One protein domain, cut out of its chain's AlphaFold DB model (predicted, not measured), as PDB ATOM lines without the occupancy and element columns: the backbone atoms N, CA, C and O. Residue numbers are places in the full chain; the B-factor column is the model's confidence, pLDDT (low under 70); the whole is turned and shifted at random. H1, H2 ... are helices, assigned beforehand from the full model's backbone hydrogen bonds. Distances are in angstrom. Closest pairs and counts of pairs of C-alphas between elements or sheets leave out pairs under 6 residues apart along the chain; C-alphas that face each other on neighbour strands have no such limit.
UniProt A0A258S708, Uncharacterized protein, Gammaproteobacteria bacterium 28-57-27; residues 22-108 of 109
ATOM      1  N   LEU A  22     -27.505  10.169 -22.826       86.44
ATOM      2  CA  LEU A  22     -27.360   9.019 -23.719       86.44
ATOM      3  C   LEU A  22     -27.845   7.714 -23.076       86.44
ATOM      4  O   LEU A  22     -28.543   6.929 -23.706       86.44
ATOM      5  N   ARG A  23     -27.451   7.450 -21.825       87.25
ATOM      6  CA  ARG A  23     -27.754   6.173 -21.166       87.25
ATOM      7  C   ARG A  23     -29.251   6.035 -20.906       87.25
ATOM      8  O   ARG A  23     -29.774   4.929 -20.988       87.25
ATOM      9  N   GLU A  24     -29.909   7.150 -20.598       90.19
ATOM     10  CA  GLU A  24     -31.355   7.198 -20.418       90.19
ATOM     11  C   GLU A  24     -32.093   7.113 -21.752       90.19
ATOM     12  O   GLU A  24     -32.922   6.226 -21.938       90.19
ATOM     13  N   ALA A  25     -31.736   7.980 -22.700       92.62
ATOM     14  CA  ALA A  25     -32.366   8.053 -24.011       92.62
ATOM     15  C   ALA A  25     -32.265   6.727 -24.769       92.62
ATOM     16  O   ALA A  25     -33.229   6.302 -25.391       92.62
ATOM     17  N   CYS A  26     -31.127   6.039 -24.657       95.12
ATOM     18  CA  CYS A  26     -30.890   4.753 -25.304       95.12
ATOM     19  C   CYS A  26     -31.255   3.547 -24.438       95.12
ATOM     20  O   CYS A  26     -30.937   2.423 -24.818       95.12
ATOM     21  N   ARG A  27     -31.881   3.715 -23.265       95.56
ATOM     22  CA  ARG A  27     -32.136   2.586 -22.352       95.56
ATOM     23  C   ARG A  27     -33.003   1.507 -22.999       95.56
ATOM     24  O   ARG A  27     -32.736   0.323 -22.812       95.56
ATOM     25  N   ALA A  28     -34.062   1.900 -23.704       97.38
ATOM     26  CA  ALA A  28     -34.944   0.956 -24.386       97.38
ATOM     27  C   ALA A  28     -34.236   0.288 -25.568       97.38
ATOM     28  O   ALA A  28     -34.209  -0.938 -25.637       97.38
ATOM     29  N   ASP A  29     -33.586   1.086 -26.413       97.88
ATOM     30  CA  ASP A  29     -32.847   0.605 -27.582       97.88
ATOM     31  C   ASP A  29     -31.711  -0.349 -27.185       97.88
ATOM     32  O   ASP A  29     -31.555  -1.424 -27.758       97.88
ATOM     33  N   TYR A  30     -30.982  -0.038 -26.111       97.06
ATOM     34  CA  TYR A  30     -29.965  -0.920 -25.547       97.06
ATOM     35  C   TYR A  30     -30.531  -2.292 -25.172       97.06
ATOM     36  O   TYR A  30     -29.913  -3.304 -25.488       97.06
ATOM     37  N   ARG A  31     -31.695  -2.353 -24.512       97.38
ATOM     38  CA  ARG A  31     -32.302  -3.643 -24.145       97.38
ATOM     39  C   ARG A  31     -32.752  -4.437 -25.369       97.38
ATOM     40  O   ARG A  31     -32.672  -5.659 -25.333       97.38
ATOM     41  N   ASN A  32     -33.236  -3.757 -26.405       97.75
ATOM     42  CA  ASN A  32     -33.760  -4.403 -27.605       97.75
ATOM     43  C   ASN A  32     -32.639  -4.948 -28.498       97.75
ATOM     44  O   ASN A  32     -32.757  -6.057 -29.007       97.75
ATOM     45  N   PHE A  33     -31.551  -4.191 -28.656       97.88
ATOM     46  CA  PHE A  33     -30.520  -4.485 -29.654       97.88
ATOM     47  C   PHE A  33     -29.182  -4.930 -29.048       97.88
ATOM     48  O   PHE A  33     -28.458  -5.726 -29.633       97.88
ATOM     49  N   CYS A  34     -28.841  -4.446 -27.851       97.69
ATOM     50  CA  CYS A  34     -27.476  -4.499 -27.320       97.69
ATOM     51  C   CYS A  34     -27.357  -5.159 -25.935       97.69
ATOM     52  O   CYS A  34     -26.311  -5.035 -25.294       97.69
ATOM     53  N   ALA A  35     -28.383  -5.869 -25.452       96.94
ATOM     54  CA  ALA A  35     -28.423  -6.405 -24.084       96.94
ATOM     55  C   ALA A  35     -27.265  -7.368 -23.760       96.94
ATOM     56  O   ALA A  35     -26.769  -7.384 -22.635       96.94
ATOM     57  N   SER A  36     -26.792  -8.125 -24.753       96.69
ATOM     58  CA  SER A  36     -25.671  -9.066 -24.605       96.69
ATOM     59  C   SER A  36     -24.289  -8.402 -24.693       96.69
ATOM     60  O   SER A  36     -23.268  -9.071 -24.540       96.69
ATOM     61  N   VAL A  37     -24.220  -7.093 -24.955       97.19
ATOM     62  CA  VAL A  37     -22.952  -6.374 -25.113       97.19
ATOM     63  C   VAL A  37     -22.364  -6.034 -23.751       97.19
ATOM     64  O   VAL A  37     -22.951  -5.295 -22.959       97.19
ATOM     65  N   GLN A  38     -21.144  -6.512 -23.501       95.19
ATOM     66  CA  GLN A  38     -20.419  -6.216 -22.270       95.19
ATOM     67  C   GLN A  38     -20.148  -4.700 -22.134       95.19
ATOM     68  O   GLN A  38     -19.510  -4.114 -23.019       95.19
ATOM     69  N   PRO A  39     -20.529  -4.051 -21.016       90.19
ATOM     70  CA  PRO A  39     -20.284  -2.626 -20.796       90.19
ATOM     71  C   PRO A  39     -18.798  -2.249 -20.793       90.19
ATOM     72  O   PRO A  39     -17.947  -3.050 -20.412       90.19
ATOM     73  N   GLY A  40     -18.490  -1.004 -21.171       87.38
ATOM     74  CA  GLY A  40     -17.128  -0.452 -21.172       87.38
ATOM     75  C   GLY A  40     -16.492  -0.345 -22.561       87.38
ATOM     76  O   GLY A  40     -17.006  -0.877 -23.544       87.38
ATOM     77  N   GLY A  41     -15.395   0.415 -22.653       85.69
ATOM     78  CA  GLY A  41     -14.598   0.566 -23.882       85.69
ATOM     79  C   GLY A  41     -15.341   1.139 -25.098       85.69
ATOM     80  O   GLY A  41     -14.883   0.971 -26.216       85.69
ATOM     81  N   GLY A  42     -16.510   1.757 -24.909       88.81
ATOM     82  CA  GLY A  42     -17.341   2.234 -26.020       88.81
ATOM     83  C   GLY A  42     -18.108   1.140 -26.774       88.81
ATOM     84  O   GLY A  42     -18.790   1.461 -27.738       88.81
ATOM     85  N   ARG A  43     -18.083  -0.126 -26.331       94.50
ATOM     86  CA  ARG A  43     -18.745  -1.238 -27.045       94.50
ATOM     87  C   ARG A  43     -20.249  -1.044 -27.239       94.50
ATOM     88  O   ARG A  43     -20.770  -1.336 -28.305       94.50
ATOM     89  N   ILE A  44     -20.942  -0.514 -26.230       94.56
ATOM     90  CA  ILE A  44     -22.387  -0.247 -26.321       94.56
ATOM     91  C   ILE A  44     -22.683   0.843 -27.359       94.56
ATOM     92  O   ILE A  44     -23.635   0.707 -28.113       94.56
ATOM     93  N   ILE A  45     -21.847   1.884 -27.437       94.12
ATOM     94  CA  ILE A  45     -21.965   2.928 -28.470       94.12
ATOM     95  C   ILE A  45     -21.836   2.299 -29.853       94.12
ATOM     96  O   ILE A  45     -22.629   2.594 -30.735       94.12
ATOM     97  N   GLU A  46     -20.854   1.415 -30.037       95.50
ATOM     98  CA  GLU A  46     -20.630   0.763 -31.326       95.50
ATOM     99  C   GLU A  46     -21.771  -0.184 -31.710       95.50
ATOM    100  O   GLU A  46     -22.128  -0.261 -32.879       95.50
ATOM    101  N   CYS A  47     -22.382  -0.865 -30.739       97.81
ATOM    102  CA  CYS A  47     -23.591  -1.646 -30.989       97.81
ATOM    103  C   CYS A  47     -24.768  -0.752 -31.401       97.81
ATOM    104  O   CYS A  47     -25.399  -1.008 -32.418       97.81
ATOM    105  N   LEU A  48     -25.023   0.340 -30.673       97.00
ATOM    106  CA  LEU A  48     -26.097   1.277 -31.020       97.00
ATOM    107  C   LEU A  48     -25.892   1.876 -32.422       97.00
ATOM    108  O   LEU A  48     -26.849   1.986 -33.174       97.00
ATOM    109  N   LYS A  49     -24.646   2.185 -32.809       95.81
ATOM    110  CA  LYS A  49     -24.303   2.652 -34.165       95.81
ATOM    111  C   LYS A  49     -24.613   1.629 -35.261       95.81
ATOM    112  O   LYS A  49     -24.972   2.020 -36.360       95.81
ATOM    113  N   GLN A  50     -24.488   0.331 -34.988       97.56
ATOM    114  CA  GLN A  50     -24.856  -0.708 -35.961       97.56
ATOM    115  C   GLN A  50     -26.371  -0.786 -36.190       97.56
ATOM    116  O   GLN A  50     -26.796  -1.233 -37.249       97.56
ATOM    117  N   HIS A  51     -27.163  -0.303 -35.232       97.62
ATOM    118  CA  HIS A  51     -28.625  -0.261 -35.279       97.62
ATOM    119  C   HIS A  51     -29.171   1.159 -35.464       97.62
ATOM    120  O   HIS A  51     -30.326   1.411 -35.144       97.62
ATOM    121  N   GLU A  52     -28.364   2.105 -35.957       95.25
ATOM    122  CA  GLU A  52     -28.682   3.542 -35.966       95.25
ATOM    123  C   GLU A  52     -30.058   3.863 -36.577       95.25
ATOM    124  O   GLU A  52     -30.802   4.682 -36.040       95.25
ATOM    125  N   THR A  53     -30.431   3.167 -37.653       96.75
ATOM    126  CA  THR A  53     -31.715   3.335 -38.354       96.75
ATOM    127  C   THR A  53     -32.919   2.756 -37.607       96.75
ATOM    128  O   THR A  53     -34.056   3.027 -37.978       96.75
ATOM    129  N   GLU A  54     -32.678   1.932 -36.589       97.50
ATOM    130  CA  GLU A  54     -33.689   1.261 -35.763       97.50
ATOM    131  C   GLU A  54     -33.834   1.916 -34.379       97.50
ATOM    132  O   GLU A  54     -34.750   1.577 -33.626       97.50
ATOM    133  N   LEU A  55     -32.939   2.849 -34.033       97.56
ATOM    134  CA  LEU A  55     -32.962   3.538 -32.749       97.56
ATOM    135  C   LEU A  55     -34.162   4.478 -32.639       97.56
ATOM    136  O   LEU A  55     -34.574   5.140 -33.595       97.56
ATOM    137  N   SER A  56     -34.657   4.627 -31.413       97.69
ATOM    138  CA  SER A  56     -35.581   5.704 -31.085       97.69
ATOM    139  C   SER A  56     -34.984   7.085 -31.429       97.69
ATOM    140  O   SER A  56     -33.776   7.294 -31.271       97.69
ATOM    141  N   PRO A  57     -35.808   8.080 -31.823       95.69
ATOM    142  CA  PRO A  57     -35.314   9.421 -32.153       95.69
ATOM    143  C   PRO A  57     -34.499  10.067 -31.024       95.69
ATOM    144  O   PRO A  57     -33.514  10.756 -31.276       95.69
ATOM    145  N   GLY A  58     -34.884   9.815 -29.768       92.75
ATOM    146  CA  GLY A  58     -34.168  10.323 -28.599       92.75
ATOM    147  C   GLY A  58     -32.781   9.700 -28.433       92.75
ATOM    148  O   GLY A  58     -31.817  10.409 -28.124       92.75
ATOM    149  N   CYS A  59     -32.662   8.388 -28.660       95.62
ATOM    150  CA  CYS A  59     -31.371   7.713 -28.627       95.62
ATOM    151  C   CYS A  59     -30.474   8.159 -29.783       95.62
ATOM    152  O   CYS A  59     -29.317   8.496 -29.541       95.62
ATOM    153  N   LEU A  60     -31.016   8.249 -31.004       94.56
ATOM    154  CA  LEU A  60     -30.286   8.720 -32.182       94.56
ATOM    155  C   LEU A  60     -29.712  10.129 -31.969       94.56
ATOM    156  O   LEU A  60     -28.515  10.348 -32.154       94.56
ATOM    157  N   ALA A  61     -30.538  11.067 -31.497       91.69
ATOM    158  CA  ALA A  61     -30.096  12.429 -31.200       91.69
ATOM    159  C   ALA A  61     -28.975  12.450 -30.146       91.69
ATOM    160  O   ALA A  61     -27.946  13.099 -30.332       91.69
ATOM    161  N   SER A  62     -29.136  11.680 -29.065       90.62
ATOM    162  CA  SER A  62     -28.125  11.602 -28.003       90.62
ATOM    163  C   SER A  62     -26.821  10.946 -28.476       90.62
ATOM    164  O   SER A  62     -25.740  11.327 -28.023       90.62
ATOM    165  N   LEU A  63     -26.905   9.963 -29.377       92.19
ATOM    166  CA  LEU A  63     -25.751   9.303 -29.988       92.19
ATOM    167  C   LEU A  63     -24.958  10.288 -30.859       92.19
ATOM    168  O   LEU A  63     -23.728  10.313 -30.774       92.19
ATOM    169  N   GLY A  64     -25.661  11.147 -31.604       91.25
ATOM    170  CA  GLY A  64     -25.080  12.254 -32.367       91.25
ATOM    171  C   GLY A  64     -24.300  13.234 -31.487       91.25
ATOM    172  O   GLY A  64     -23.124  13.482 -31.749       91.25
ATOM    173  N   SER A  65     -24.883  13.696 -30.375       89.94
ATOM    174  CA  SER A  65     -24.184  14.599 -29.442       89.94
ATOM    175  C   SER A  65     -22.906  13.977 -28.865       89.94
ATOM    176  O   SER A  65     -21.890  14.646 -28.691       89.94
ATOM    177  N   VAL A  66     -22.910  12.667 -28.598       89.69
ATOM    178  CA  VAL A  66     -21.703  11.965 -28.133       89.69
ATOM    179  C   VAL A  66     -20.644  11.868 -29.233       89.69
ATOM    180  O   VAL A  66     -19.451  11.979 -28.930       89.69
ATOM    181  N   ALA A  67     -21.045  11.685 -30.492       90.06
ATOM    182  CA  ALA A  67     -20.124  11.711 -31.623       90.06
ATOM    183  C   ALA A  67     -19.457  13.090 -31.766       90.06
ATOM    184  O   ALA A  67     -18.233  13.157 -31.882       90.06
ATOM    185  N   GLU A  68     -20.215  14.180 -31.640       90.31
ATOM    186  CA  GLU A  68     -19.671  15.546 -31.647       90.31
ATOM    187  C   GLU A  68     -18.654  15.768 -30.522       90.31
ATOM    188  O   GLU A  68     -17.550  16.265 -30.766       90.31
ATOM    189  N   CYS A  69     -18.967  15.338 -29.294       89.75
ATOM    190  CA  CYS A  69     -18.030  15.448 -28.175       89.75
ATOM    191  C   CYS A  69     -16.762  14.622 -28.387       89.75
ATOM    192  O   CYS A  69     -15.671  15.041 -27.993       89.75
ATOM    193  N   ARG A  70     -16.876  13.455 -29.032       89.69
ATOM    194  CA  ARG A  70     -15.718  12.631 -29.390       89.69
ATOM    195  C   ARG A  70     -14.830  13.331 -30.416       89.69
ATOM    196  O   ARG A  70     -13.612  13.238 -30.299       89.69
ATOM    197  N   GLU A  71     -15.402  14.037 -31.386       91.44
ATOM    198  CA  GLU A  71     -14.621  14.814 -32.354       91.44
ATOM    199  C   GLU A  71     -13.913  16.006 -31.705       91.44
ATOM    200  O   GLU A  71     -12.741  16.249 -31.992       91.44
ATOM    201  N   GLN A  72     -14.570  16.710 -30.778       93.12
ATOM    202  CA  GLN A  72     -13.902  17.746 -29.982       93.12
ATOM    203  C   GLN A  72     -12.754  17.152 -29.159       93.12
ATOM    204  O   GLN A  72     -11.645  17.679 -29.186       93.12
ATOM    205  N   ALA A  73     -12.975  16.002 -28.514       91.44
ATOM    206  CA  ALA A  73     -11.941  15.326 -27.735       91.44
ATOM    207  C   ALA A  73     -10.746  14.907 -28.599       91.44
ATOM    208  O   ALA A  73      -9.614  15.054 -28.162       91.44
ATOM    209  N   LYS A  74     -10.962  14.443 -29.836       91.44
ATOM    210  CA  LYS A  74      -9.861  14.139 -30.765       91.44
ATOM    211  C   LYS A  74      -9.031  15.370 -31.125       91.44
ATOM    212  O   LYS A  74      -7.829  15.241 -31.309       91.44
ATOM    213  N   LYS A  75      -9.669  16.536 -31.269       93.25
ATOM    214  CA  LYS A  75      -8.989  17.791 -31.624       93.25
ATOM    215  C   LYS A  75      -8.223  18.382 -30.442       93.25
ATOM    216  O   LYS A  75      -7.107  18.846 -30.627       93.25
ATOM    217  N   ILE A  76      -8.826  18.355 -29.254       94.12
ATOM    218  CA  ILE A  76      -8.277  18.956 -28.031       94.12
ATOM    219  C   ILE A  76      -7.245  18.022 -27.369       94.12
ATOM    220  O   ILE A  76      -6.210  18.484 -26.911       94.12
ATOM    221  N   CYS A  77      -7.493  16.707 -27.370       94.00
ATOM    222  CA  CYS A  77      -6.696  15.675 -26.688       94.00
ATOM    223  C   CYS A  77      -6.073  14.671 -27.672       94.00
ATOM    224  O   CYS A  77      -6.190  13.450 -27.514       94.00
ATOM    225  N   ALA A  78      -5.491  15.180 -28.759       86.81
ATOM    226  CA  ALA A  78      -4.987  14.359 -29.860       86.81
ATOM    227  C   ALA A  78      -3.882  13.370 -29.434       86.81
ATOM    228  O   ALA A  78      -3.786  12.289 -30.018       86.81
ATOM    229  N   SER A  79      -3.075  13.713 -28.426       77.62
ATOM    230  CA  SER A  79      -1.931  12.921 -27.946       77.62
ATOM    231  C   SER A  79      -2.302  11.795 -26.975       77.62
ATOM    232  O   SER A  79      -1.482  10.925 -26.693       77.62
ATOM    233  N   GLU A  80      -3.538  11.769 -26.480       84.81
ATOM    234  CA  GLU A  80      -3.971  10.895 -25.385       84.81
ATOM    235  C   GLU A  80      -4.955   9.810 -25.847       84.81
ATOM    236  O   GLU A  80      -5.489   9.046 -25.046       84.81
ATOM    237  N   ASN A  81      -5.209   9.718 -27.150       70.50
ATOM    238  CA  ASN A  81      -6.233   8.859 -27.752       70.50
ATOM    239  C   ASN A  81      -6.048   7.342 -27.512       70.50
ATOM    240  O   ASN A  81      -7.017   6.592 -27.649       70.50
ATOM    241  N   GLN A  82      -4.844   6.888 -27.152       77.50
ATOM    242  CA  GLN A  82      -4.529   5.481 -26.871       77.50
ATOM    243  C   GLN A  82      -4.611   5.113 -25.383       77.50
ATOM    244  O   GLN A  82      -4.679   3.928 -25.056       77.50
ATOM    245  N   ASP A  83      -4.646   6.098 -24.487       87.50
ATOM    246  CA  ASP A  83      -4.697   5.875 -23.047       87.50
ATOM    247  C   ASP A  83      -5.980   6.483 -22.475       87.50
ATOM    248  O   ASP A  83      -6.182   7.693 -22.420       87.50
ATOM    249  N   ALA A  84      -6.887   5.619 -22.023       84.31
ATOM    250  CA  ALA A  84      -8.181   6.059 -21.524       84.31
ATOM    251  C   ALA A  84      -8.088   6.862 -20.210       84.31
ATOM    252  O   ALA A  84      -9.049   7.555 -19.863       84.31
ATOM    253  N   ALA A  85      -7.009   6.737 -19.437       87.88
ATOM    254  CA  ALA A  85      -6.771   7.546 -18.247       87.88
ATOM    255  C   ALA A  85      -6.195   8.916 -18.635       87.88
ATOM    256  O   ALA A  85      -6.720   9.930 -18.176       87.88
ATOM    257  N   ALA A  86      -5.213   8.954 -19.539       91.00
ATOM    258  CA  ALA A  86      -4.648  10.190 -20.074       91.00
ATOM    259  C   ALA A  86      -5.709  11.010 -20.818       91.00
ATOM    260  O   ALA A  86      -5.834  12.206 -20.576       91.00
ATOM    261  N   LEU A  87      -6.557  10.368 -21.626       89.31
ATOM    262  CA  LEU A  87      -7.648  11.037 -22.333       89.31
ATOM    263  C   LEU A  87      -8.632  11.670 -21.348       89.31
ATOM    264  O   LEU A  87      -9.038  12.813 -21.522       89.31
ATOM    265  N   ARG A  88      -8.997  10.954 -20.276       89.06
ATOM    266  CA  ARG A  88      -9.859  11.508 -19.218       89.06
ATOM    267  C   ARG A  88      -9.198  12.677 -18.497       89.06
ATOM    268  O   ARG A  88      -9.880  13.655 -18.204       89.06
ATOM    269  N   ALA A  89      -7.904  12.576 -18.205       91.44
ATOM    270  CA  ALA A  89      -7.148  13.651 -17.578       91.44
ATOM    271  C   ALA A  89      -7.092  14.888 -18.486       91.44
ATOM    272  O   ALA A  89      -7.434  15.974 -18.030       91.44
ATOM    273  N   CYS A  90      -6.773  14.716 -19.771       94.62
ATOM    274  CA  CYS A  90      -6.781  15.795 -20.755       94.62
ATOM    275  C   CYS A  90      -8.156  16.462 -20.847       94.62
ATOM    276  O   CYS A  90      -8.274  17.672 -20.672       94.62
ATOM    277  N   ILE A  91      -9.219  15.674 -21.023       92.06
ATOM    278  CA  ILE A  91     -10.583  16.198 -21.110       92.06
ATOM    279  C   ILE A  91     -10.951  17.009 -19.855       92.06
ATOM    280  O   ILE A  91     -11.592  18.052 -19.963       92.06
ATOM    281  N   LYS A  92     -10.530  16.560 -18.666       90.75
ATOM    282  CA  LYS A  92     -10.749  17.288 -17.411       90.75
ATOM    283  C   LYS A  92      -9.981  18.613 -17.371       90.75
ATOM    284  O   LYS A  92     -10.544  19.614 -16.941       90.75
ATOM    285  N   THR A  93      -8.729  18.626 -17.821       93.56
ATOM    286  CA  THR A  93      -7.892  19.836 -17.894       93.56
ATOM    287  C   THR A  93      -8.455  20.857 -18.878       93.56
ATOM    288  O   THR A  93      -8.476  22.047 -18.581       93.56
ATOM    289  N   HIS A  94      -8.973  20.394 -20.014       94.25
ATOM    290  CA  HIS A  94      -9.440  21.243 -21.108       94.25
ATOM    291  C   HIS A  94     -10.966  21.408 -21.151       94.25
ATOM    292  O   HIS A  94     -11.506  21.852 -22.159       94.25
ATOM    293  N   ALA A  95     -11.698  21.082 -20.078       91.31
ATOM    294  CA  ALA A  95     -13.168  21.072 -20.064       91.31
ATOM    295  C   ALA A  95     -13.811  22.399 -20.533       91.31
ATOM    296  O   ALA A  95     -14.896  22.401 -21.121       91.31
ATOM    297  N   SER A  96     -13.144  23.536 -20.310       91.75
ATOM    298  CA  SER A  96     -13.571  24.865 -20.772       91.75
ATOM    299  C   SER A  96     -13.464  25.086 -22.284       91.75
ATOM    300  O   SER A  96     -14.122  25.986 -22.800       91.75
ATOM    301  N   GLU A  97     -12.668  24.292 -22.992       93.75
ATOM    302  CA  GLU A  97     -12.499  24.365 -24.452       93.75
ATOM    303  C   GLU A  97     -13.552  23.540 -25.201       93.75
ATOM    304  O   GLU A  97     -13.802  23.771 -26.382       93.75
ATOM    305  N   PHE A  98     -14.221  22.619 -24.504       92.62
ATOM    306  CA  PHE A  98     -15.363  21.886 -25.040       92.62
ATOM    307  C   PHE A  98     -16.617  22.765 -25.101       92.62
ATOM    308  O   PHE A  98     -16.801  23.679 -24.282       92.62
ATOM    309  N   SER A  99     -17.521  22.431 -26.027       91.56
ATOM    310  CA  SER A  99     -18.850  23.038 -26.129       91.56
ATOM    311  C   SER A  99     -19.639  22.887 -24.820       91.56
ATOM    312  O   SER A  99     -19.363  21.963 -24.045       91.56
ATOM    313  N   PRO A 100     -20.611  23.772 -24.532       89.12
ATOM    314  CA  PRO A 100     -21.389  23.723 -23.292       89.12
ATOM    315  C   PRO A 100     -22.034  22.357 -23.034       89.12
ATOM    316  O   PRO A 100     -22.008  21.868 -21.906       89.12
ATOM    317  N   GLU A 101     -22.540  21.717 -24.085       83.94
ATOM    318  CA  GLU A 101     -23.193  20.409 -24.041       83.94
ATOM    319  C   GLU A 101     -22.187  19.319 -23.662       83.94
ATOM    320  O   GLU A 101     -22.423  18.527 -22.748       83.94
ATOM    321  N   CYS A 102     -21.023  19.312 -24.317       88.25
ATOM    322  CA  CYS A 102     -19.965  18.355 -24.029       88.25
ATOM    323  C   CYS A 102     -19.382  18.574 -22.638       88.25
ATOM    324  O   CYS A 102     -19.227  17.624 -21.880       88.25
ATOM    325  N   ARG A 103     -19.138  19.825 -22.246       88.50
ATOM    326  CA  ARG A 103     -18.676  20.182 -20.903       88.50
ATOM    327  C   ARG A 103     -19.658  19.727 -19.827       88.50
ATOM    328  O   ARG A 103     -19.242  19.156 -18.821       88.50
ATOM    329  N   GLN A 104     -20.954  19.935 -20.046       83.88
ATOM    330  CA  GLN A 104     -21.988  19.451 -19.138       83.88
ATOM    331  C   GLN A 104     -21.963  17.922 -19.047       83.88
ATOM    332  O   GLN A 104     -21.914  17.377 -17.946       83.88
ATOM    333  N   ALA A 105     -21.897  17.224 -20.183       80.44
ATOM    334  CA  ALA A 105     -21.814  15.767 -20.210       80.44
ATOM    335  C   ALA A 105     -20.558  15.221 -19.499       80.44
ATOM    336  O   ALA A 105     -20.614  14.155 -18.884       80.44
ATOM    337  N   LEU A 106     -19.438  15.947 -19.542       78.25
ATOM    338  CA  LEU A 106     -18.185  15.582 -18.875       78.25
ATOM    339  C   LEU A 106     -18.227  15.769 -17.356       78.25
ATOM    340  O   LEU A 106     -17.650  14.961 -16.633       78.25
ATOM    341  N   ASN A 107     -18.953  16.776 -16.870       73.94
ATOM    342  CA  ASN A 107     -19.071  17.091 -15.442       73.94
ATOM    343  C   ASN A 107     -20.025  16.161 -14.668       73.94
ATOM    344  O   ASN A 107     -20.225  16.347 -13.472       73.94
ATOM    345  N   THR A 108     -20.639  15.180 -15.336       67.31
ATOM    346  CA  THR A 108     -21.683  14.311 -14.755       67.31
ATOM    347  C   THR A 108     -21.201  12.889 -14.450       67.31
ATOM    348  O   THR A 108     -22.018  11.974 -14.311       67.31
TER     349      THR A 108
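This is residues 22 to 108 of the 109 residues of an uncharacterized protein of Gammaproteobacteria bacterium 28-57-27 (UniProt A0A258S708). One long helix, H4, is the spine of this model, and two groups of short helices sit along it: H1, H2 and H3 by its first half, H5 and H6 by its second. The helices of the two groups stay apart from each other, and H4 bridges them, with H5 and H6 each crossing its direction nearly at right angles. The printed part has 87 residues with six named helices, H1 to H6 in order along the chain, and no named strand; the class is all helix. The whole is compact, with a radius of gyration of the C-alphas of 13.6 A and spans of 37 by 24 by 20 A.

Start at H1, residues 22 to 25, and look across to H4, residues 57 to 76: they touch, with the C-alphas of Ala 25 and Cys 59 closest at 4.7 A, and H4 does so with residues 58 to 66 alone. H2, residues 27 to 33, meets H1 only through their link. H2 touches H3, residues 43 to 50; their closest C-alphas, those of Tyr 30 and Leu 48, are 7.1 A apart, and they run the same way at a steep tilt of 68 degrees, only just short of about perpendicular. H3 is close to H4 but not clearly touching, with the C-alphas of Ile 45 and Leu 63 closest at 7.6 A. Farther along H4, find H5, residues 84 to 93: the two are close but not clearly touching, about perpendicular at 83 degrees, with the C-alphas of Ala 73 and Ile 91 closest at 6.8 A. H6, residues 100 to 106, touches residues 65 to 69 of H4 alone, about perpendicular at 88 degrees; the closest C-alphas are those of Cys 69 and Cys 102, 5.4 A apart. H3 and H6 are apart, and so are H2 and H5. In H2, H3, H4, H5 and H6 every O i to N i+4 pair is within hydrogen-bond range; H1 is too short for such a pair.

Find C-alpha 22 at (-27.360, 9.019, -23.719), where the four residues of H1 begin. H2 has seven residues and H3 eight. From C-alpha 57 at (-35.314, 9.421, -32.153), H4 runs 29.0 A to C-alpha 76 at (-8.277, 18.956, -28.031). H5 measures 14.3 A, and H6 runs 9.8 A to C-alpha 106 at (-18.185, 15.582, -18.875).

The two C-alphas farthest apart, those of Asn 32 and Thr 93, are 36.8 A from each other. The printed part has no cut; the link from H1 to H2 is tight, and the other four are short. The mean pLDDT of the printed part is 91.1, and residue 108 is under 70.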